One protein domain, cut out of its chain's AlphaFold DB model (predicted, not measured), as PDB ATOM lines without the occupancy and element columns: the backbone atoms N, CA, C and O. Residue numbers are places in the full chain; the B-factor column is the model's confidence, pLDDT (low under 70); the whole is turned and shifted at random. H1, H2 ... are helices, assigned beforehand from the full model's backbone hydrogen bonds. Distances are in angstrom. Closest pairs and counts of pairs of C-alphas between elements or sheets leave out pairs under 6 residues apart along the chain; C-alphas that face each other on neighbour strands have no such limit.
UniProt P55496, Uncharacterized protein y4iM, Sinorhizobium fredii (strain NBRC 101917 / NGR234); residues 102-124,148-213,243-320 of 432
ATOM      1  N   GLN A 102     171.993  68.597 167.916       69.39
ATOM      2  CA  GLN A 102     173.394  68.956 167.728       69.39
ATOM      3  C   GLN A 102     173.459  70.449 167.429       69.39
ATOM      4  O   GLN A 102     172.714  70.974 166.596       69.39
ATOM      5  N   ASP A 103     174.304  71.141 168.179       75.16
ATOM      6  CA  ASP A 103     174.528  72.545 167.930       75.16
ATOM      7  C   ASP A 103     175.199  72.728 166.573       75.16
ATOM      8  O   ASP A 103     176.269  72.178 166.309       75.16
ATOM      9  N   GLY A 104     174.573  73.564 165.742       74.97
ATOM     10  CA  GLY A 104     175.087  73.900 164.425       74.97
ATOM     11  C   GLY A 104     176.528  74.396 164.487       74.97
ATOM     12  O   GLY A 104     177.287  74.068 163.587       74.97
ATOM     13  N   SER A 105     176.941  75.102 165.548       76.66
ATOM     14  CA  SER A 105     178.343  75.504 165.704       76.66
ATOM     15  C   SER A 105     179.260  74.311 166.006       76.66
ATOM     16  O   SER A 105     180.282  74.144 165.344       76.66
ATOM     17  N   GLY A 106     178.893  73.447 166.954       82.34
ATOM     18  CA  GLY A 106     179.636  72.219 167.256       82.34
ATOM     19  C   GLY A 106     179.868  71.335 166.029       82.34
ATOM     20  O   GLY A 106     180.991  70.894 165.800       82.34
ATOM     21  N   ASP A 107     178.841  71.141 165.200       82.73
ATOM     22  CA  ASP A 107     178.946  70.363 163.959       82.73
ATOM     23  C   ASP A 107     179.707  71.114 162.854       82.73
ATOM     24  O   ASP A 107     180.465  70.518 162.079       82.73
ATOM     25  N   LEU A 108     179.524  72.434 162.765       85.49
ATOM     26  CA  LEU A 108     180.116  73.260 161.716       85.49
ATOM     27  C   LEU A 108     181.640  73.350 161.827       85.49
ATOM     28  O   LEU A 108     182.288  73.430 160.785       85.49
ATOM     29  N   ILE A 109     182.229  73.276 163.031       91.17
ATOM     30  CA  ILE A 109     183.697  73.252 163.200       91.17
ATOM     31  C   ILE A 109     184.311  72.169 162.305       91.17
ATOM     32  O   ILE A 109     185.187  72.458 161.490       91.17
ATOM     33  N   PHE A 110     183.806  70.939 162.385       90.08
ATOM     34  CA  PHE A 110     184.346  69.812 161.625       90.08
ATOM     35  C   PHE A 110     184.103  69.956 160.124       90.08
ATOM     36  O   PHE A 110     184.981  69.623 159.328       90.08
ATOM     37  N   GLN A 111     182.953  70.500 159.717       86.91
ATOM     38  CA  GLN A 111     182.678  70.765 158.304       86.91
ATOM     39  C   GLN A 111     183.602  71.841 157.722       86.91
ATOM     40  O   GLN A 111     184.108  71.670 156.614       86.91
ATOM     41  N   LEU A 112     183.870  72.919 158.464       90.66
ATOM     42  CA  LEU A 112     184.789  73.976 158.039       90.66
ATOM     43  C   LEU A 112     186.242  73.502 158.028       90.66
ATOM     44  O   LEU A 112     186.983  73.872 157.120       90.66
ATOM     45  N   LEU A 113     186.650  72.662 158.983       92.83
ATOM     46  CA  LEU A 113     187.971  72.025 158.974       92.83
ATOM     47  C   LEU A 113     188.153  71.149 157.733       92.83
ATOM     48  O   LEU A 113     189.166  71.258 157.043       92.83
ATOM     49  N   VAL A 114     187.149  70.325 157.419       91.23
ATOM     50  CA  VAL A 114     187.119  69.510 156.201       91.23
ATOM     51  C   VAL A 114     187.202  70.408 154.966       91.23
ATOM     52  O   VAL A 114     188.086  70.205 154.140       91.23
ATOM     53  N   ALA A 115     186.361  71.441 154.861       87.75
ATOM     54  CA  ALA A 115     186.368  72.374 153.732       87.75
ATOM     55  C   ALA A 115     187.724  73.087 153.561       87.75
ATOM     56  O   ALA A 115     188.231  73.182 152.446       87.75
ATOM     57  N   LYS A 116     188.347  73.531 154.661       88.91
ATOM     58  CA  LYS A 116     189.676  74.165 154.687       88.91
ATOM     59  C   LYS A 116     190.793  73.213 154.251       88.91
ATOM     60  O   LYS A 116     191.779  73.661 153.674       88.91
ATOM     61  N   ALA A 117     190.651  71.919 154.526       91.58
ATOM     62  CA  ALA A 117     191.617  70.893 154.147       91.58
ATOM     63  C   ALA A 117     191.449  70.388 152.701       91.58
ATOM     64  O   ALA A 117     192.263  69.580 152.246       91.58
ATOM     65  N   MET A 118     190.420  70.833 151.967       89.36
ATOM     66  CA  MET A 118     190.183  70.367 150.602       89.36
ATOM     67  C   MET A 118     191.228  70.890 149.613       89.36
ATOM     68  O   MET A 118     191.443  72.102 149.525       89.36
ATOM     69  N   PRO A 119     191.832  70.007 148.797       91.32
ATOM     70  CA  PRO A 119     192.672  70.436 147.689       91.32
ATOM     71  C   PRO A 119     191.888  71.277 146.662       91.32
ATOM     72  O   PRO A 119     190.697  71.034 146.434       91.32
ATOM     73  N   PRO A 120     192.537  72.223 145.962       88.52
ATOM     74  CA  PRO A 120     191.909  72.928 144.853       88.52
ATOM     75  C   PRO A 120     191.371  71.961 143.793       88.52
ATOM     76  O   PRO A 120     192.051  71.021 143.381       88.52
ATOM     77  N   GLY A 121     190.147  72.210 143.329       87.69
ATOM     78  CA  GLY A 121     189.504  71.375 142.316       87.69
ATOM     79  C   GLY A 121     189.025  70.012 142.824       87.69
ATOM     80  O   GLY A 121     188.614  69.190 142.004       87.69
ATOM     81  N   GLU A 122     189.053  69.756 144.133       88.55
ATOM     82  CA  GLU A 122     188.460  68.558 144.726       88.55
ATOM     83  C   GLU A 122     186.974  68.430 144.345       88.55
ATOM     84  O   GLU A 122     186.243  69.420 144.244       88.55
ATOM     85  N   CYS A 123     186.531  67.200 144.075       84.50
ATOM     86  CA  CYS A 123     185.201  66.879 143.553       84.50
ATOM     87  C   CYS A 123     184.829  67.531 142.209       84.50
ATOM     88  O   CYS A 123     183.682  67.395 141.782       84.50
ATOM     89  N   GLN A 124     185.754  68.201 141.515       85.05
ATOM     90  CA  GLN A 124     185.521  68.674 140.150       85.05
ATOM     91  C   GLN A 124     185.781  67.554 139.133       85.05
ATOM     92  O   GLN A 124     186.599  66.664 139.402       85.05
ATOM     93  N   ILE A 148     188.955  72.245 167.702       93.49
ATOM     94  CA  ILE A 148     188.013  71.241 168.205       93.49
ATOM     95  C   ILE A 148     187.769  71.418 169.716       93.49
ATOM     96  O   ILE A 148     188.721  71.333 170.498       93.49
ATOM     97  N   PRO A 149     186.510  71.597 170.168       90.41
ATOM     98  CA  PRO A 149     186.184  71.595 171.587       90.41
ATOM     99  C   PRO A 149     186.242  70.165 172.159       90.41
ATOM    100  O   PRO A 149     185.912  69.204 171.463       90.41
ATOM    101  N   PRO A 150     186.622  69.989 173.438       85.95
ATOM    102  CA  PRO A 150     186.718  68.660 174.046       85.95
ATOM    103  C   PRO A 150     185.354  68.066 174.442       85.95
ATOM    104  O   PRO A 150     185.273  66.871 174.729       85.95
ATOM    105  N   PHE A 151     184.306  68.890 174.483       88.13
ATOM    106  CA  PHE A 151     182.958  68.538 174.931       88.13
ATOM    107  C   PHE A 151     181.933  68.635 173.795       88.13
ATOM    108  O   PHE A 151     182.135  69.337 172.801       88.13
ATOM    109  N   ALA A 152     180.806  67.957 173.974       86.84
ATOM    110  CA  ALA A 152     179.721  67.921 173.024       86.84
ATOM    111  C   ALA A 152     178.770  69.072 173.313       86.84
ATOM    112  O   ALA A 152     178.535  69.438 174.468       86.84
ATOM    113  N   THR A 153     178.216  69.651 172.258       87.21
ATOM    114  CA  THR A 153     177.385  70.842 172.362       87.21
ATOM    115  C   THR A 153     175.974  70.535 171.913       87.21
ATOM    116  O   THR A 153     175.728  69.869 170.908       87.21
ATOM    117  N   ILE A 154     175.026  71.004 172.713       87.09
ATOM    118  CA  ILE A 154     173.610  70.773 172.481       87.09
ATOM    119  C   ILE A 154     172.916  72.102 172.542       87.09
ATOM    120  O   ILE A 154     173.131  72.896 173.458       87.09
ATOM    121  N   THR A 155     172.064  72.329 171.560       88.51
ATOM    122  CA  THR A 155     171.190  73.483 171.556       88.51
ATOM    123  C   THR A 155     169.836  73.065 171.016       88.51
ATOM    124  O   THR A 155     169.739  72.302 170.060       88.51
ATOM    125  N   ASP A 156     168.781  73.568 171.632       87.93
ATOM    126  CA  ASP A 156     167.489  73.694 170.990       87.93
ATOM    127  C   ASP A 156     167.453  75.018 170.220       87.93
ATOM    128  O   ASP A 156     168.239  75.944 170.481       87.93
ATOM    129  N   ILE A 157     166.552  75.108 169.251       83.87
ATOM    130  CA  ILE A 157     166.408  76.309 168.438       83.87
ATOM    131  C   ILE A 157     165.826  77.454 169.295       83.87
ATOM    132  O   ILE A 157     164.896  77.239 170.083       83.87
ATOM    133  N   PRO A 158     166.352  78.689 169.193       87.84
ATOM    134  CA  PRO A 158     165.668  79.840 169.766       87.84
ATOM    135  C   PRO A 158     164.319  80.082 169.067       87.84
ATOM    136  O   PRO A 158     164.096  79.619 167.946       87.84
ATOM    137  N   SER A 159     163.417  80.839 169.699       90.60
ATOM    138  CA  SER A 159     162.178  81.265 169.031       90.60
ATOM    139  C   SER A 159     162.492  81.983 167.720       90.60
ATOM    140  O   SER A 159     163.435  82.764 167.655       90.60
ATOM    141  N   VAL A 160     161.703  81.755 166.673       90.31
ATOM    142  CA  VAL A 160     161.911  82.415 165.371       90.31
ATOM    143  C   VAL A 160     161.020  83.637 165.165       90.31
ATOM    144  O   VAL A 160     161.300  84.423 164.274       90.31
ATOM    145  N   TRP A 161     159.984  83.812 165.981       94.01
ATOM    146  CA  TRP A 161     159.122  84.995 165.991       94.01
ATOM    147  C   TRP A 161     159.770  86.169 166.728       94.01
ATOM    148  O   TRP A 161     160.750  85.986 167.457       94.01
ATOM    149  N   ASN A 162     159.198  87.353 166.504       94.08
ATOM    150  CA  ASN A 162     159.559  88.633 167.099       94.08
ATOM    151  C   ASN A 162     161.079  88.818 167.236       94.08
ATOM    152  O   ASN A 162     161.634  89.027 168.319       94.08
ATOM    153  N   GLN A 163     161.785  88.682 166.115       93.14
ATOM    154  CA  GLN A 163     163.236  88.842 166.103       93.14
ATOM    155  C   GLN A 163     163.666  90.307 166.247       93.14
ATOM    156  O   GLN A 163     164.797  90.535 166.671       93.14
ATOM    157  N   GLN A 164     162.784  91.274 165.967       92.49
ATOM    158  CA  GLN A 164     163.023  92.699 166.214       92.49
ATOM    159  C   GLN A 164     163.291  93.003 167.695       92.49
ATOM    160  O   GLN A 164     164.051  93.912 168.008       92.49
ATOM    161  N   GLU A 165     162.742  92.204 168.615       93.69
ATOM    162  CA  GLU A 165     162.943  92.358 170.063       93.69
ATOM    163  C   GLU A 165     164.342  91.915 170.539       93.69
ATOM    164  O   GLU A 165     164.629  91.928 171.738       93.69
ATOM    165  N   ARG A 166     165.233  91.479 169.639       92.77
ATOM    166  CA  ARG A 166     166.548  90.921 169.981       92.77
ATOM    167  C   ARG A 166     167.672  91.845 169.540       92.77
ATOM    168  O   ARG A 166     167.813  92.148 168.361       92.77
ATOM    169  N   SER A 167     168.553  92.196 170.473       89.56
ATOM    170  CA  SER A 167     169.815  92.884 170.151       89.56
ATOM    171  C   SER A 167     170.905  91.920 169.675       89.56
ATOM    172  O   SER A 167     171.872  92.331 169.044       89.56
ATOM    173  N   LEU A 168     170.772  90.634 170.012       93.18
ATOM    174  CA  LEU A 168     171.714  89.565 169.691       93.18
ATOM    175  C   LEU A 168     170.921  88.351 169.206       93.18
ATOM    176  O   LEU A 168     169.886  88.005 169.770       93.18
ATOM    177  N   ALA A 169     171.386  87.706 168.141       87.53
ATOM    178  CA  ALA A 169     170.524  86.831 167.350       87.53
ATOM    179  C   ALA A 169     170.537  85.350 167.777       87.53
ATOM    180  O   ALA A 169     169.697  84.578 167.314       87.53
ATOM    181  N   GLN A 170     171.473  84.942 168.635       87.94
ATOM    182  CA  GLN A 170     171.657  83.551 169.058       87.94
ATOM    183  C   GLN A 170     171.946  83.438 170.558       87.94
ATOM    184  O   GLN A 170     172.297  84.424 171.203       87.94
ATOM    185  N   TRP A 171     171.853  82.215 171.086       91.23
ATOM    186  CA  TRP A 171     171.923  81.932 172.519       91.23
ATOM    187  C   TRP A 171     173.138  82.510 173.239       91.23
ATOM    188  O   TRP A 171     172.972  83.098 174.299       91.23
ATOM    189  N   ASP A 172     174.341  82.364 172.683       93.00
ATOM    190  CA  ASP A 172     175.588  82.844 173.304       93.00
ATOM    191  C   ASP A 172     175.837  84.353 173.111       93.00
ATOM    192  O   ASP A 172     176.853  84.897 173.551       93.00
ATOM    193  N   GLY A 173     174.934  85.038 172.401       93.10
ATOM    194  CA  GLY A 173     175.054  86.455 172.102       93.10
ATOM    195  C   GLY A 173     176.291  86.827 171.278       93.10
ATOM    196  O   GLY A 173     176.809  87.937 171.437       93.10
ATOM    197  N   SER A 174     176.829  85.909 170.466       92.86
ATOM    198  CA  SER A 174     178.018  86.178 169.650       92.86
ATOM    199  C   SER A 174     177.687  86.760 168.269       92.86
ATOM    200  O   SER A 174     178.420  87.630 167.809       92.86
ATOM    201  N   VAL A 175     176.550  86.415 167.652       92.80
ATOM    202  CA  VAL A 175     176.086  87.024 166.385       92.80
ATOM    203  C   VAL A 175     175.166  88.220 166.637       92.80
ATOM    204  O   VAL A 175     174.178  88.112 167.367       92.80
ATOM    205  N   LYS A 176     175.476  89.356 165.998       91.41
ATOM    206  CA  LYS A 176     174.872  90.664 166.305       91.41
ATOM    207  C   LYS A 176     173.579  91.006 165.554       91.41
ATOM    208  O   LYS A 176     172.890  91.928 165.958       91.41
ATOM    209  N   MET A 177     173.223  90.299 164.478       90.47
ATOM    210  CA  MET A 177     171.997  90.609 163.722       90.47
ATOM    211  C   MET A 177     171.353  89.384 163.066       90.47
ATOM    212  O   MET A 177     172.019  88.386 162.775       90.47
ATOM    213  N   ALA A 178     170.054  89.491 162.768       91.00
ATOM    214  CA  ALA A 178     169.255  88.412 162.186       91.00
ATOM    215  C   ALA A 178     169.790  87.915 160.831       91.00
ATOM    216  O   ALA A 178     169.815  86.708 160.597       91.00
ATOM    217  N   PHE A 179     170.274  88.816 159.965       92.97
ATOM    218  CA  PHE A 179     170.852  88.440 158.670       92.97
ATOM    219  C   PHE A 179     172.040  87.481 158.840       92.97
ATOM    220  O   PHE A 179     172.039  86.372 158.310       92.97
ATOM    221  N   TRP A 180     173.029  87.857 159.651       93.07
ATOM    222  CA  TRP A 180     174.200  87.015 159.894       93.07
ATOM    223  C   TRP A 180     173.869  85.738 160.668       93.07
ATOM    224  O   TRP A 180     174.483  84.704 160.416       93.07
ATOM    225  N   ARG A 181     172.842  85.746 161.527       91.63
ATOM    226  CA  ARG A 181     172.330  84.514 162.148       91.63
ATOM    227  C   ARG A 181     171.729  83.560 161.123       91.63
ATOM    228  O   ARG A 181     171.905  82.352 161.242       91.63
ATOM    229  N   ASN A 182     171.050  84.073 160.102       92.28
ATOM    230  CA  ASN A 182     170.525  83.245 159.019       92.28
ATOM    231  C   ASN A 182     171.654  82.671 158.146       92.28
ATOM    232  O   ASN A 182     171.545  81.529 157.702       92.28
ATOM    233  N   ILE A 183     172.756  83.401 157.939       92.59
ATOM    234  CA  ILE A 183     173.977  82.836 157.333       92.59
ATOM    235  C   ILE A 183     174.539  81.721 158.221       92.59
ATOM    236  O   ILE A 183     174.774  80.614 157.736       92.59
ATOM    237  N   ALA A 184     174.673  81.979 159.525       88.95
ATOM    238  CA  ALA A 184     175.159  81.009 160.504       88.95
ATOM    239  C   ALA A 184     174.312  79.727 160.551       88.95
ATOM    240  O   ALA A 184     174.847  78.657 160.805       88.95
ATOM    241  N   ALA A 185     173.005  79.817 160.291       87.80
ATOM    242  CA  ALA A 185     172.107  78.665 160.228       87.80
ATOM    243  C   ALA A 185     172.178  77.911 158.886       87.80
ATOM    244  O   ALA A 185     172.000  76.696 158.851       87.80
ATOM    245  N   GLN A 186     172.444  78.608 157.777       90.39
ATOM    246  CA  GLN A 186     172.596  77.979 156.460       90.39
ATOM    247  C   GLN A 186     173.927  77.245 156.322       90.39
ATOM    248  O   GLN A 186     173.978  76.160 155.743       90.39
ATOM    249  N   LEU A 187     175.005  77.820 156.851       88.18
ATOM    250  CA  LEU A 187     176.358  77.324 156.632       88.18
ATOM    251  C   LEU A 187     176.597  75.875 157.108       88.18
ATOM    252  O   LEU A 187     177.151  75.114 156.318       88.18
ATOM    253  N   PRO A 188     176.119  75.427 158.287       80.29
ATOM    254  CA  PRO A 188     176.217  74.026 158.712       80.29
ATOM    255  C   PRO A 188     175.443  73.042 157.827       80.29
ATOM    256  O   PRO A 188     175.761  71.856 157.801       80.29
ATOM    257  N   ILE A 189     174.410  73.505 157.117       81.25
ATOM    258  CA  ILE A 189     173.590  72.663 156.234       81.25
ATOM    259  C   ILE A 189     174.194  72.602 154.830       81.25
ATOM    260  O   ILE A 189     174.267  71.538 154.214       81.25
ATOM    261  N   VAL A 190     174.636  73.749 154.314       82.43
ATOM    262  CA  VAL A 190     175.217  73.868 152.973       82.43
ATOM    263  C   VAL A 190     176.642  73.298 152.950       82.43
ATOM    264  O   VAL A 190     177.007  72.574 152.020       82.43
ATOM    265  N   GLY A 191     177.437  73.583 153.985       76.17
ATOM    266  CA  GLY A 191     178.835  73.164 154.134       76.17
ATOM    267  C   GLY A 191     179.820  73.867 153.190       76.17
ATOM    268  O   GLY A 191     181.004  73.547 153.197       76.17
ATOM    269  N   ASP A 192     179.346  74.806 152.369       79.22
ATOM    270  CA  ASP A 192     180.130  75.568 151.396       79.22
ATOM    271  C   ASP A 192     179.696  77.044 151.452       79.22
ATOM    272  O   ASP A 192     178.591  77.363 151.000       79.22
ATOM    273  N   PRO A 193     180.538  77.948 151.988       87.81
ATOM    274  CA  PRO A 193     180.231  79.375 152.063       87.81
ATOM    275  C   PRO A 193     179.832  79.994 150.715       87.81
ATOM    276  O   PRO A 193     178.931  80.827 150.652       87.81
ATOM    277  N   SER A 194     180.426  79.548 149.604       85.69
ATOM    278  CA  SER A 194     180.147  80.126 148.281       85.69
ATOM    279  C   SER A 194     178.739  79.820 147.751       85.69
ATOM    280  O   SER A 194     178.315  80.398 146.753       85.69
ATOM    281  N   LYS A 195     178.009  78.908 148.407       87.57
ATOM    282  CA  LYS A 195     176.662  78.459 148.023       87.57
ATOM    283  C   LYS A 195     175.556  78.970 148.946       87.57
ATOM    284  O   LYS A 195     174.419  78.513 148.840       87.57
ATOM    285  N   ILE A 196     175.878  79.863 149.875       93.44
ATOM    286  CA  ILE A 196     174.893  80.458 150.782       93.44
ATOM    287  C   ILE A 196     173.914  81.328 149.991       93.44
ATOM    288  O   ILE A 196     174.305  82.015 149.057       93.44
ATOM    289  N   ASP A 197     172.630  81.314 150.344       95.96
ATOM    290  CA  ASP A 197     171.623  82.108 149.641       95.96
ATOM    291  C   ASP A 197     171.412  83.451 150.357       95.96
ATOM    292  O   ASP A 197     170.677  83.561 151.345       95.96
ATOM    293  N   LEU A 198     172.070  84.500 149.859       96.14
ATOM    294  CA  LEU A 198     171.968  85.851 150.426       96.14
ATOM    295  C   LEU A 198     170.547  86.424 150.309       96.14
ATOM    296  O   LEU A 198     170.077  87.097 151.230       96.14
ATOM    297  N   VAL A 199     169.828  86.115 149.225       95.36
ATOM    298  CA  VAL A 199     168.453  86.591 149.007       95.36
ATOM    299  C   VAL A 199     167.527  85.980 150.049       95.36
ATOM    300  O   VAL A 199     166.820  86.709 150.746       95.36
ATOM    301  N   ASN A 200     167.575  84.657 150.212       94.60
ATOM    302  CA  ASN A 200     166.801  83.958 151.232       94.60
ATOM    303  C   ASN A 200     167.145  84.466 152.641       94.60
ATOM    304  O   ASN A 200     166.249  84.679 153.454       94.60
ATOM    305  N   THR A 201     168.423  84.744 152.912       94.96
ATOM    306  CA  THR A 201     168.874  85.321 154.188       94.96
ATOM    307  C   THR A 201     168.145  86.628 154.518       94.96
ATOM    308  O   THR A 201     167.628  86.772 155.631       94.96
ATOM    309  N   GLY A 202     168.079  87.561 153.559       93.86
ATOM    310  CA  GLY A 202     167.402  88.854 153.718       93.86
ATOM    311  C   GLY A 202     165.879  88.727 153.810       93.86
ATOM    312  O   GLY A 202     165.261  89.347 154.673       93.86
ATOM    313  N   VAL A 203     165.272  87.871 152.980       94.15
ATOM    314  CA  VAL A 203     163.823  87.603 153.014       94.15
ATOM    315  C   VAL A 203     163.403  87.021 154.363       94.15
ATOM    316  O   VAL A 203     162.448  87.506 154.966       94.15
ATOM    317  N   VAL A 204     164.126  86.016 154.865       94.32
ATOM    318  CA  VAL A 204     163.829  85.385 156.158       94.32
ATOM    319  C   VAL A 204     164.075  86.355 157.311       94.32
ATOM    320  O   VAL A 204     163.282  86.378 158.247       94.32
ATOM    321  N   ALA A 205     165.124  87.184 157.253       93.34
ATOM    322  CA  ALA A 205     165.365  88.201 158.278       93.34
ATOM    323  C   ALA A 205     164.169  89.159 158.397       93.34
ATOM    324  O   ALA A 205     163.650  89.337 159.492       93.34
ATOM    325  N   ASN A 206     163.671  89.680 157.273       94.51
ATOM    326  CA  ASN A 206     162.503  90.563 157.257       94.51
ATOM    327  C   ASN A 206     161.208  89.862 157.679       94.51
ATOM    328  O   ASN A 206     160.384  90.460 158.361       94.51
ATOM    329  N   PHE A 207     161.005  88.614 157.250       95.01
ATOM    330  CA  PHE A 207     159.805  87.858 157.600       95.01
ATOM    331  C   PHE A 207     159.713  87.626 159.110       95.01
ATOM    332  O   PHE A 207     158.650  87.810 159.690       95.01
ATOM    333  N   LEU A 208     160.827  87.245 159.740       94.17
ATOM    334  CA  LEU A 208     160.881  86.933 161.166       94.17
ATOM    335  C   LEU A 208     160.969  88.171 162.069       94.17
ATOM    336  O   LEU A 208     160.697  88.054 163.263       94.17
ATOM    337  N   ASP A 209     161.342  89.330 161.517       92.89
ATOM    338  CA  ASP A 209     161.478  90.592 162.251       92.89
ATOM    339  C   ASP A 209     160.204  90.925 163.027       92.89
ATOM    340  O   ASP A 209     160.269  91.056 164.235       92.89
ATOM    341  N   GLY A 210     159.038  90.943 162.373       91.25
ATOM    342  CA  GLY A 210     157.751  91.265 163.005       91.25
ATOM    343  C   GLY A 210     156.756  90.106 163.086       91.25
ATOM    344  O   GLY A 210     155.568  90.347 163.296       91.25
ATOM    345  N   LEU A 211     157.189  88.863 162.845       95.45
ATOM    346  CA  LEU A 211     156.303  87.696 162.914       95.45
ATOM    347  C   LEU A 211     155.886  87.464 164.374       95.45
ATOM    348  O   LEU A 211     156.765  87.136 165.164       95.45
ATOM    349  N   PRO A 212     154.599  87.557 164.753       95.73
ATOM    350  CA  PRO A 212     154.189  87.255 166.118       95.73
ATOM    351  C   PRO A 212     154.239  85.742 166.397       95.73
ATOM    352  O   PRO A 212     154.121  84.935 165.466       95.73
ATOM    353  N   PRO A 213     154.349  85.323 167.671       95.84
ATOM    354  CA  PRO A 213     154.113  83.935 168.039       95.84
ATOM    355  C   PRO A 213     152.675  83.516 167.708       95.84
ATOM    356  O   PRO A 213     151.755  84.333 167.640       95.84
ATOM    357  N   HIS A 243     165.310  93.715 173.725       94.94
ATOM    358  CA  HIS A 243     166.658  94.215 173.478       94.94
ATOM    359  C   HIS A 243     167.684  93.864 174.563       94.94
ATOM    360  O   HIS A 243     168.715  94.526 174.683       94.94
ATOM    361  N   ASN A 244     167.428  92.814 175.350       94.98
ATOM    362  CA  ASN A 244     168.372  92.342 176.348       94.98
ATOM    363  C   ASN A 244     169.668  91.860 175.680       94.98
ATOM    364  O   ASN A 244     169.656  90.942 174.863       94.98
ATOM    365  N   ASP A 245     170.785  92.462 176.061       94.34
ATOM    366  CA  ASP A 245     172.135  92.158 175.576       94.34
ATOM    367  C   ASP A 245     173.050  91.621 176.692       94.34
ATOM    368  O   ASP A 245     174.236  91.358 176.478       94.34
ATOM    369  N   THR A 246     172.493  91.425 177.893       95.35
ATOM    370  CA  THR A 246     173.213  90.869 179.038       95.35
ATOM    371  C   THR A 246     173.589  89.414 178.777       95.35
ATOM    372  O   THR A 246     172.736  88.585 178.456       95.35
ATOM    373  N   ILE A 247     174.868  89.101 178.979       96.16
ATOM    374  CA  ILE A 247     175.414  87.747 178.881       96.16
ATOM    375  C   ILE A 247     175.459  87.130 180.278       96.16
ATOM    376  O   ILE A 247     176.349  87.435 181.070       96.16
ATOM    377  N   TYR A 248     174.492  86.266 180.581       95.31
ATOM    378  CA  TYR A 248     174.413  85.551 181.851       95.31
ATOM    379  C   TYR A 248     175.382  84.376 181.866       95.31
ATOM    380  O   TYR A 248     175.295  83.460 181.049       95.31
ATOM    381  N   GLN A 249     176.302  84.391 182.817       95.21
ATOM    382  CA  GLN A 249     177.386  83.428 182.924       95.21
ATOM    383  C   GLN A 249     177.004  82.270 183.848       95.21
ATOM    384  O   GLN A 249     176.002  82.304 184.572       95.21
ATOM    385  N   PHE A 250     177.863  81.250 183.895       93.36
ATOM    386  CA  PHE A 250     177.695  80.115 184.803       93.36
ATOM    387  C   PHE A 250     177.488  80.545 186.261       93.36
ATOM    388  O   PHE A 250     176.606  80.030 186.940       93.36
ATOM    389  N   ARG A 251     178.258  81.530 186.741       91.59
ATOM    390  CA  ARG A 251     178.132  82.046 188.114       91.59
ATOM    391  C   ARG A 251     176.769  82.682 188.402       91.59
ATOM    392  O   ARG A 251     176.334  82.668 189.550       91.59
ATOM    393  N   ASP A 252     176.101  83.202 187.376       91.24
ATOM    394  CA  ASP A 252     174.825  83.897 187.518       91.24
ATOM    395  C   ASP A 252     173.676  82.882 187.581       91.24
ATOM    396  O   ASP A 252     172.876  82.900 188.515       91.24
ATOM    397  N   ILE A 253     173.628  81.944 186.624       91.69
ATOM    398  CA  ILE A 253     172.481  81.036 186.435       91.69
ATOM    399  C   ILE A 253     172.806  79.576 186.768       91.69
ATOM    400  O   ILE A 253     171.949  78.867 187.286       91.69
ATOM    401  N   GLY A 254     174.038  79.110 186.562       92.48
ATOM    402  CA  GLY A 254     174.454  77.715 186.798       92.48
ATOM    403  C   GLY A 254     173.961  76.714 185.747       92.48
ATOM    404  O   GLY A 254     173.884  75.518 186.026       92.48
ATOM    405  N   THR A 255     173.573  77.196 184.564       94.82
ATOM    406  CA  THR A 255     173.152  76.332 183.450       94.82
ATOM    407  C   THR A 255     174.347  75.707 182.727       94.82
ATOM    408  O   THR A 255     175.482  76.141 182.930       94.82
ATOM    409  N   ASP A 256     174.096  74.684 181.908       94.40
ATOM    410  CA  ASP A 256     175.115  74.012 181.096       94.40
ATOM    411  C   ASP A 256     175.864  75.010 180.201       94.40
ATOM    412  O   ASP A 256     175.246  75.844 179.542       94.40
ATOM    413  N   MET A 257     177.195  74.945 180.183       94.40
ATOM    414  CA  MET A 257     178.039  75.911 179.472       94.40
ATOM    415  C   MET A 257     178.646  75.371 178.181       94.40
ATOM    416  O   MET A 257     179.335  76.132 177.502       94.40
ATOM    417  N   ASN A 258     178.407  74.108 177.815       93.46
ATOM    418  CA  ASN A 258     179.072  73.498 176.666       93.46
ATOM    419  C   ASN A 258     178.781  74.299 175.391       93.46
ATOM    420  O   ASN A 258     179.698  74.640 174.646       93.46
ATOM    421  N   ARG A 259     177.517  74.691 175.164       92.35
ATOM    422  CA  ARG A 259     177.167  75.505 173.991       92.35
ATOM    423  C   ARG A 259     177.819  76.888 174.024       92.35
ATOM    424  O   ARG A 259     178.339  77.326 172.999       92.35
ATOM    425  N   ALA A 260     177.796  77.589 175.153       94.34
ATOM    426  CA  ALA A 260     178.431  78.904 175.274       94.34
ATOM    427  C   ALA A 260     179.961  78.843 175.117       94.34
ATOM    428  O   ALA A 260     180.564  79.818 174.678       94.34
ATOM    429  N   ALA A 261     180.581  77.709 175.449       94.26
ATOM    430  CA  ALA A 261     182.025  77.513 175.390       94.26
ATOM    431  C   ALA A 261     182.535  76.888 174.079       94.26
ATOM    432  O   ALA A 261     183.737  76.667 173.944       94.26
ATOM    433  N   VAL A 262     181.648  76.614 173.114       92.30
ATOM    434  CA  VAL A 262     181.967  75.864 171.885       92.30
ATOM    435  C   VAL A 262     183.107  76.466 171.063       92.30
ATOM    436  O   VAL A 262     183.902  75.729 170.484       92.30
ATOM    437  N   LEU A 263     183.211  77.799 171.014       93.16
ATOM    438  CA  LEU A 263     184.261  78.484 170.269       93.16
ATOM    439  C   LEU A 263     185.415  78.846 171.201       93.16
ATOM    440  O   LEU A 263     185.282  79.730 172.043       93.16
ATOM    441  N   ASN A 264     186.568  78.216 171.000       94.49
ATOM    442  CA  ASN A 264     187.848  78.778 171.430       94.49
ATOM    443  C   ASN A 264     188.360  79.799 170.391       94.49
ATOM    444  O   ASN A 264     187.724  80.007 169.356       94.49
ATOM    445  N   ASP A 265     189.507  80.435 170.641       96.34
ATOM    446  CA  ASP A 265     190.059  81.450 169.727       96.34
ATOM    447  C   ASP A 265     190.283  80.914 168.302       96.34
ATOM    448  O   ASP A 265     189.915  81.566 167.323       96.34
ATOM    449  N   ALA A 266     190.824  79.701 168.162       96.48
ATOM    450  CA  ALA A 266     191.073  79.098 166.853       96.48
ATOM    451  C   ALA A 266     189.758  78.808 166.105       96.48
ATOM    452  O   ALA A 266     189.621  79.145 164.925       96.48
ATOM    453  N   ALA A 267     188.767  78.249 166.804       94.50
ATOM    454  CA  ALA A 267     187.438  77.988 166.262       94.50
ATOM    455  C   ALA A 267     186.719  79.284 165.865       94.50
ATOM    456  O   ALA A 267     186.098  79.345 164.806       94.50
ATOM    457  N   PHE A 268     186.839  80.346 166.666       94.51
ATOM    458  CA  PHE A 268     186.273  81.653 166.344       94.51
ATOM    459  C   PHE A 268     186.832  82.205 165.027       94.51
ATOM    460  O   PHE A 268     186.061  82.644 164.174       94.51
ATOM    461  N   HIS A 269     188.148  82.132 164.813       94.76
ATOM    462  CA  HIS A 269     188.753  82.569 163.552       94.76
ATOM    463  C   HIS A 269     188.303  81.723 162.353       94.76
ATOM    464  O   HIS A 269     188.053  82.275 161.279       94.76
ATOM    465  N   LEU A 270     188.147  80.406 162.533       93.21
ATOM    466  CA  LEU A 270     187.586  79.522 161.509       93.21
ATOM    467  C   LEU A 270     186.145  79.924 161.146       93.21
ATOM    468  O   LEU A 270     185.805  80.015 159.966       93.21
ATOM    469  N   PHE A 271     185.317  80.220 162.151       90.77
ATOM    470  CA  PHE A 271     183.929  80.659 161.981       90.77
ATOM    471  C   PHE A 271     183.828  82.007 161.279       90.77
ATOM    472  O   PHE A 271     183.093  82.138 160.300       90.77
ATOM    473  N   ALA A 272     184.589  82.994 161.751       91.87
ATOM    474  CA  ALA A 272     184.610  84.332 161.175       91.87
ATOM    475  C   ALA A 272     185.015  84.290 159.692       91.87
ATOM    476  O   ALA A 272     184.360  84.918 158.860       91.87
ATOM    477  N   ALA A 273     186.023  83.484 159.340       91.66
ATOM    478  CA  ALA A 273     186.420  83.276 157.949       91.66
ATOM    479  C   ALA A 273     185.303  82.623 157.114       91.66
ATOM    480  O   ALA A 273     185.041  83.058 155.992       91.66
ATOM    481  N   GLY A 274     184.607  81.620 157.663       90.76
ATOM    482  CA  GLY A 274     183.460  80.985 157.008       90.76
ATOM    483  C   GLY A 274     182.300  81.954 156.754       90.76
ATOM    484  O   GLY A 274     181.706  81.941 155.675       90.76
ATOM    485  N   PHE A 275     182.003  82.841 157.707       90.71
ATOM    486  CA  PHE A 275     180.966  83.867 157.555       90.71
ATOM    487  C   PHE A 275     181.359  84.884 156.489       90.71
ATOM    488  O   PHE A 275     180.581  85.149 155.575       90.71
ATOM    489  N   GLN A 276     182.585  85.403 156.552       90.10
ATOM    490  CA  GLN A 276     183.073  86.355 155.562       90.10
ATOM    491  C   GLN A 276     183.040  85.759 154.149       90.10
ATOM    492  O   GLN A 276     182.557  86.407 153.225       90.10
ATOM    493  N   ALA A 277     183.462  84.502 153.986       91.95
ATOM    494  CA  ALA A 277     183.396  83.797 152.707       91.95
ATOM    495  C   ALA A 277     181.956  83.521 152.236       91.95
ATOM    496  O   ALA A 277     181.725  83.360 151.038       91.95
ATOM    497  N   SER A 278     180.986  83.473 153.157       93.33
ATOM    498  CA  SER A 278     179.569  83.289 152.818       93.33
ATOM    499  C   SER A 278     178.989  84.508 152.114       93.33
ATOM    500  O   SER A 278     178.077  84.394 151.298       93.33
ATOM    501  N   CYS A 279     179.553  85.679 152.395       92.27
ATOM    502  CA  CYS A 279     179.247  86.916 151.712       92.27
ATOM    503  C   CYS A 279     180.069  87.039 150.410       92.27
ATOM    504  O   CYS A 279     181.110  87.695 150.334       92.27
ATOM    505  N   HIS A 280     179.581  86.389 149.358       91.45
ATOM    506  CA  HIS A 280     180.228  86.347 148.041       91.45
ATOM    507  C   HIS A 280     179.761  87.460 147.079       91.45
ATOM    508  O   HIS A 280     180.242  87.522 145.951       91.45
ATOM    509  N   ASP A 281     178.866  88.354 147.516       94.58
ATOM    510  CA  ASP A 281     178.424  89.538 146.767       94.58
ATOM    511  C   ASP A 281     178.505  90.795 147.652       94.58
ATOM    512  O   ASP A 281     177.652  91.047 148.501       94.58
ATOM    513  N   GLN A 282     179.550  91.600 147.444       93.71
ATOM    514  CA  GLN A 282     179.817  92.831 148.202       93.71
ATOM    515  C   GLN A 282     178.816  93.964 147.923       93.71
ATOM    516  O   GLN A 282     178.733  94.933 148.690       93.71
ATOM    517  N   ASP A 283     178.046  93.853 146.844       95.19
ATOM    518  CA  ASP A 283     177.009  94.811 146.479       95.19
ATOM    519  C   ASP A 283     175.617  94.364 146.919       95.19
ATOM    520  O   ASP A 283     174.679  95.170 146.827       95.19
ATOM    521  N   PHE A 284     175.498  93.151 147.476       96.04
ATOM    522  CA  PHE A 284     174.250  92.631 148.006       96.04
ATOM    523  C   PHE A 284     173.628  93.613 149.005       96.04
ATOM    524  O   PHE A 284     174.258  94.099 149.952       96.04
ATOM    525  N   LEU A 285     172.353  93.896 148.767       95.75
ATOM    526  CA  LEU A 285     171.545  94.858 149.491       95.75
ATOM    527  C   LEU A 285     170.164  94.247 149.710       95.75
ATOM    528  O   LEU A 285     169.549  93.749 148.767       95.75
ATOM    529  N   TYR A 286     169.637  94.378 150.922       94.45
ATOM    530  CA  TYR A 286     168.210  94.202 151.180       94.45
ATOM    531  C   TYR A 286     167.666  95.421 151.928       94.45
ATOM    532  O   TYR A 286     168.418  96.170 152.552       94.45
ATOM    533  N   ARG A 287     166.356  95.656 151.830       95.01
ATOM    534  CA  ARG A 287     165.681  96.705 152.603       95.01
ATOM    535  C   ARG A 287     165.078  96.086 153.851       95.01
ATOM    536  O   ARG A 287     164.375  95.088 153.714       95.01
ATOM    537  N   SER A 288     165.335  96.652 155.024       91.30
ATOM    538  CA  SER A 288     164.675  96.239 156.265       91.30
ATOM    539  C   SER A 288     163.159  96.511 156.201       91.30
ATOM    540  O   SER A 288     162.704  97.263 155.328       91.30
ATOM    541  N   PRO A 289     162.353  95.977 157.136       90.75
ATOM    542  CA  PRO A 289     160.926  96.300 157.218       90.75
ATOM    543  C   PRO A 289     160.638  97.793 157.440       90.75
ATOM    544  O   PRO A 289     159.596  98.286 157.013       90.75
ATOM    545  N   THR A 290     161.571  98.536 158.046       91.00
ATOM    546  CA  THR A 290     161.478  99.996 158.233       91.00
ATOM    547  C   THR A 290     161.912 100.798 157.000       91.00
ATOM    548  O   THR A 290     161.807 102.022 156.995       91.00
ATOM    549  N   GLY A 291     162.372 100.129 155.936       93.40
ATOM    550  CA  GLY A 291     162.805 100.746 154.681       93.40
ATOM    551  C   GLY A 291     164.290 101.116 154.623       93.40
ATOM    552  O   GLY A 291     164.740 101.624 153.592       93.40
ATOM    553  N   GLU A 292     165.055 100.840 155.683       93.71
ATOM    554  CA  GLU A 292     166.502 101.060 155.731       93.71
ATOM    555  C   GLU A 292     167.228 100.162 154.723       93.71
ATOM    556  O   GLU A 292     166.918  98.980 154.578       93.71
ATOM    557  N   GLU A 293     168.210 100.719 154.017       95.83
ATOM    558  CA  GLU A 293     169.080  99.962 153.119       95.83
ATOM    559  C   GLU A 293     170.207  99.282 153.897       95.83
ATOM    560  O   GLU A 293     171.127  99.943 154.375       95.83
ATOM    561  N   VAL A 294     170.177  97.949 153.968       93.93
ATOM    562  CA  VAL A 294     171.182  97.153 154.676       93.93
ATOM    563  C   VAL A 294     172.106  96.470 153.674       93.93
ATOM    564  O   VAL A 294     171.672  95.659 152.852       93.93
ATOM    565  N   ARG A 295     173.405  96.778 153.765       95.76
ATOM    566  CA  ARG A 295     174.486  96.152 152.981       95.76
ATOM    567  C   ARG A 295     175.316  95.242 153.884       95.76
ATOM    568  O   ARG A 295     176.429  95.614 154.259       95.76
ATOM    569  N   PRO A 296     174.789  94.062 154.258       94.29
ATOM    570  CA  PRO A 296     175.389  93.238 155.304       94.29
ATOM    571  C   PRO A 296     176.810  92.806 154.941       94.29
ATOM    572  O   PRO A 296     177.679  92.691 155.794       94.29
ATOM    573  N   CYS A 297     177.057  92.648 153.647       94.84
ATOM    574  CA  CYS A 297     178.317  92.200 153.097       94.84
ATOM    575  C   CYS A 297     179.491  93.178 153.226       94.84
ATOM    576  O   CYS A 297     180.640  92.763 153.098       94.84
ATOM    577  N   ARG A 298     179.203  94.453 153.515       94.26
ATOM    578  CA  ARG A 298     180.205  95.505 153.737       94.26
ATOM    579  C   ARG A 298     180.455  95.784 155.221       94.26
ATOM    580  O   ARG A 298     181.202  96.705 155.541       94.26
ATOM    581  N   MET A 299     179.795  95.049 156.116       92.70
ATOM    582  CA  MET A 299     179.973  95.212 157.556       92.70
ATOM    583  C   MET A 299     181.365  94.748 157.980       92.70
ATOM    584  O   MET A 299     181.887  93.757 157.463       92.70
ATOM    585  N   ALA A 300     181.950  95.452 158.947       91.30
ATOM    586  CA  ALA A 300     183.191  95.025 159.570       91.30
ATOM    587  C   ALA A 300     182.956  93.742 160.385       91.30
ATOM    588  O   ALA A 300     181.861  93.517 160.905       91.30
ATOM    589  N   GLY A 301     183.971  92.882 160.498       88.23
ATOM    590  CA  GLY A 301     183.826  91.575 161.150       88.23
ATOM    591  C   GLY A 301     183.362  91.685 162.605       88.23
ATOM    592  O   GLY A 301     182.522  90.903 163.051       88.23
ATOM    593  N   GLU A 302     183.833  92.706 163.319       89.34
ATOM    594  CA  GLU A 302     183.418  93.032 164.681       89.34
ATOM    595  C   GLU A 302     181.935  93.401 164.794       89.34
ATOM    596  O   GLU A 302     181.351  93.200 165.857       89.34
ATOM    597  N   ASP A 303     181.299  93.885 163.725       90.27
ATOM    598  CA  ASP A 303     179.861  94.185 163.669       90.27
ATOM    599  C   ASP A 303     179.019  92.962 163.285       90.27
ATOM    600  O   ASP A 303     177.797  92.973 163.435       90.27
ATOM    601  N   VAL A 304     179.665  91.882 162.847       91.77
ATOM    602  CA  VAL A 304     179.027  90.610 162.492       91.77
ATOM    603  C   VAL A 304     179.020  89.650 163.677       91.77
ATOM    604  O   VAL A 304     177.966  89.123 164.055       91.77
ATOM    605  N   ILE A 305     180.198  89.423 164.263       92.19
ATOM    606  CA  ILE A 305     180.421  88.404 165.286       92.19
ATOM    607  C   ILE A 305     181.344  88.917 166.398       92.19
ATOM    608  O   ILE A 305     182.350  89.582 166.165       92.19
ATOM    609  N   THR A 306     180.998  88.590 167.638       94.20
ATOM    610  CA  THR A 306     181.745  88.941 168.850       94.20
ATOM    611  C   THR A 306     182.489  87.717 169.361       94.20
ATOM    612  O   THR A 306     181.892  86.656 169.513       94.20
ATOM    613  N   ALA A 307     183.775  87.844 169.686       94.53
ATOM    614  CA  ALA A 307     184.526  86.740 170.276       94.53
ATOM    615  C   ALA A 307     183.993  86.402 171.684       94.53
ATOM    616  O   ALA A 307     184.045  87.222 172.602       94.53
ATOM    617  N   ARG A 308     183.482  85.176 171.856       94.74
ATOM    618  CA  ARG A 308     183.018  84.611 173.138       94.74
ATOM    619  C   ARG A 308     183.912  83.442 173.564       94.74
ATOM    620  O   ARG A 308     183.441  82.353 173.866       94.74
ATOM    621  N   THR A 309     185.223  83.658 173.529       95.43
ATOM    622  CA  THR A 309     186.214  82.569 173.527       95.43
ATOM    623  C   THR A 309     186.831  82.259 174.885       95.43
ATOM    624  O   THR A 309     187.547  81.269 175.025       95.43
ATOM    625  N   THR A 310     186.538  83.069 175.906       95.83
ATOM    626  CA  THR A 310     187.044  82.869 177.268       95.83
ATOM    627  C   THR A 310     185.906  82.789 178.285       95.83
ATOM    628  O   THR A 310     184.878  83.450 178.099       95.83
ATOM    629  N   PRO A 311     186.084  82.078 179.415       94.85
ATOM    630  CA  PRO A 311     185.053  81.968 180.450       94.85
ATOM    631  C   PRO A 311     184.522  83.317 180.960       94.85
ATOM    632  O   PRO A 311     183.363  83.422 181.350       94.85
ATOM    633  N   ALA A 312     185.348  84.369 180.927       94.86
ATOM    634  CA  ALA A 312     184.973  85.709 181.371       94.86
ATOM    635  C   ALA A 312     183.929  86.393 180.472       94.86
ATOM    636  O   ALA A 312     183.274  87.328 180.928       94.86
ATOM    637  N   VAL A 313     183.760  85.934 179.229       95.65
ATOM    638  CA  VAL A 313     182.804  86.489 178.256       95.65
ATOM    639  C   VAL A 313     181.785  85.463 177.757       95.65
ATOM    640  O   VAL A 313     180.909  85.825 176.979       95.65
ATOM    641  N   GLN A 314     181.893  84.204 178.188       96.31
ATOM    642  CA  GLN A 314     180.974  83.119 177.844       96.31
ATOM    643  C   GLN A 314     179.736  83.135 178.741       96.31
ATOM    644  O   GLN A 314     179.824  83.314 179.958       96.31
ATOM    645  N   GLY A 315     178.580  82.909 178.131       96.18
ATOM    646  CA  GLY A 315     177.282  82.915 178.788       96.18
ATOM    647  C   GLY A 315     176.163  82.847 177.766       96.18
ATOM    648  O   GLY A 315     176.409  82.572 176.592       96.18
ATOM    649  N   TYR A 316     174.947  83.125 178.222       96.02
ATOM    650  CA  TYR A 316     173.758  83.130 177.384       96.02
ATOM    651  C   TYR A 316     172.970  84.423 177.529       96.02
ATOM    652  O   TYR A 316     172.919  85.017 178.604       96.02
ATOM    653  N   VAL A 317     172.307  84.825 176.454       95.54
ATOM    654  CA  VAL A 317     171.304  85.889 176.467       95.54
ATOM    655  C   VAL A 317     169.960  85.302 176.895       95.54
ATOM    656  O   VAL A 317     169.569  84.220 176.453       95.54
ATOM    657  N   ALA A 318     169.228  86.027 177.742       94.45
ATOM    658  CA  ALA A 318     167.833  85.717 178.039       94.45
ATOM    659  C   ALA A 318     166.922  86.471 177.060       94.45
ATOM    660  O   ALA A 318     166.803  87.695 177.141       94.45
ATOM    661  N   GLU A 319     166.309  85.734 176.135       92.61
ATOM    662  CA  GLU A 319     165.361  86.264 175.145       92.61
ATOM    663  C   GLU A 319     164.016  86.632 175.796       92.61
ATOM    664  O   GLU A 319     163.696  86.179 176.900       92.61
ATOM    665  N   VAL A 320     163.191  87.413 175.095       95.12
ATOM    666  CA  VAL A 320     161.775  87.579 175.449       95.12
ATOM    667  C   VAL A 320     161.060  86.218 175.507       95.12
ATOM    668  O   VAL A 320     161.425  85.269 174.813       95.12
TER     669      VAL A 320
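What this domain is: This is residues 102 to 124, 148 to 213 and 243 to 320 of the 432 residues of the protein "Uncharacterized protein y4iM" of Sinorhizobium fredii (strain NBRC 101917 / NGR234) (UniProt P55496). With little regular structure, helices H1, H3 and H5 pack crosswise on H2 amid long loops; residues 117 to 124 stick out. The printed part has 167 residues, 60 in six named helices, H1 to H6, with no named strand. It is all helix and compact, radius of gyration of the C-alphas 16.0 A, spanning 49 by 42 by 26 A.

Where its parts are: Find C-alpha 104 at (175.087, 73.900, 164.425), beginning H1, residues 104 to 116. Then come H2, 178 to 190, 18.2 A; H3, 198 to 209; H4, 250 to 253; H5, 265 to 278, 20.0 A; and H6, 301 to 304, ending at (179.027, 90.610, 162.492).

How they stand to each other: Look at H2, the hub: its residues 185 to 188 alone touch H1, closest C-alphas Pro 188 and Leu 108, 5.0 A. Its residues 178 to 183 alone touch H3, closest C-alphas Phe 179 and Ala 205, 5.5 A, at a steep tilt of 52 degrees. H5 touches H2 with residues 274 to 278 alone, closest C-alphas Phe 275 and Ile 183, 7.1 A, about perpendicular at 85 degrees. H4 touches no helix. O i to N i+4 pairs are within hydrogen-bond range throughout H3 and H5, 8 of 9 in H1, 7 of 9 in H2.

The domain as a whole: Cuts leave C-alpha gaps of 28.3 A, 124 to 148, and 17.1 A, 213 to 243. Links H4 to H5 and H5 to H6 are long. Gln 102 alone is under pLDDT 70.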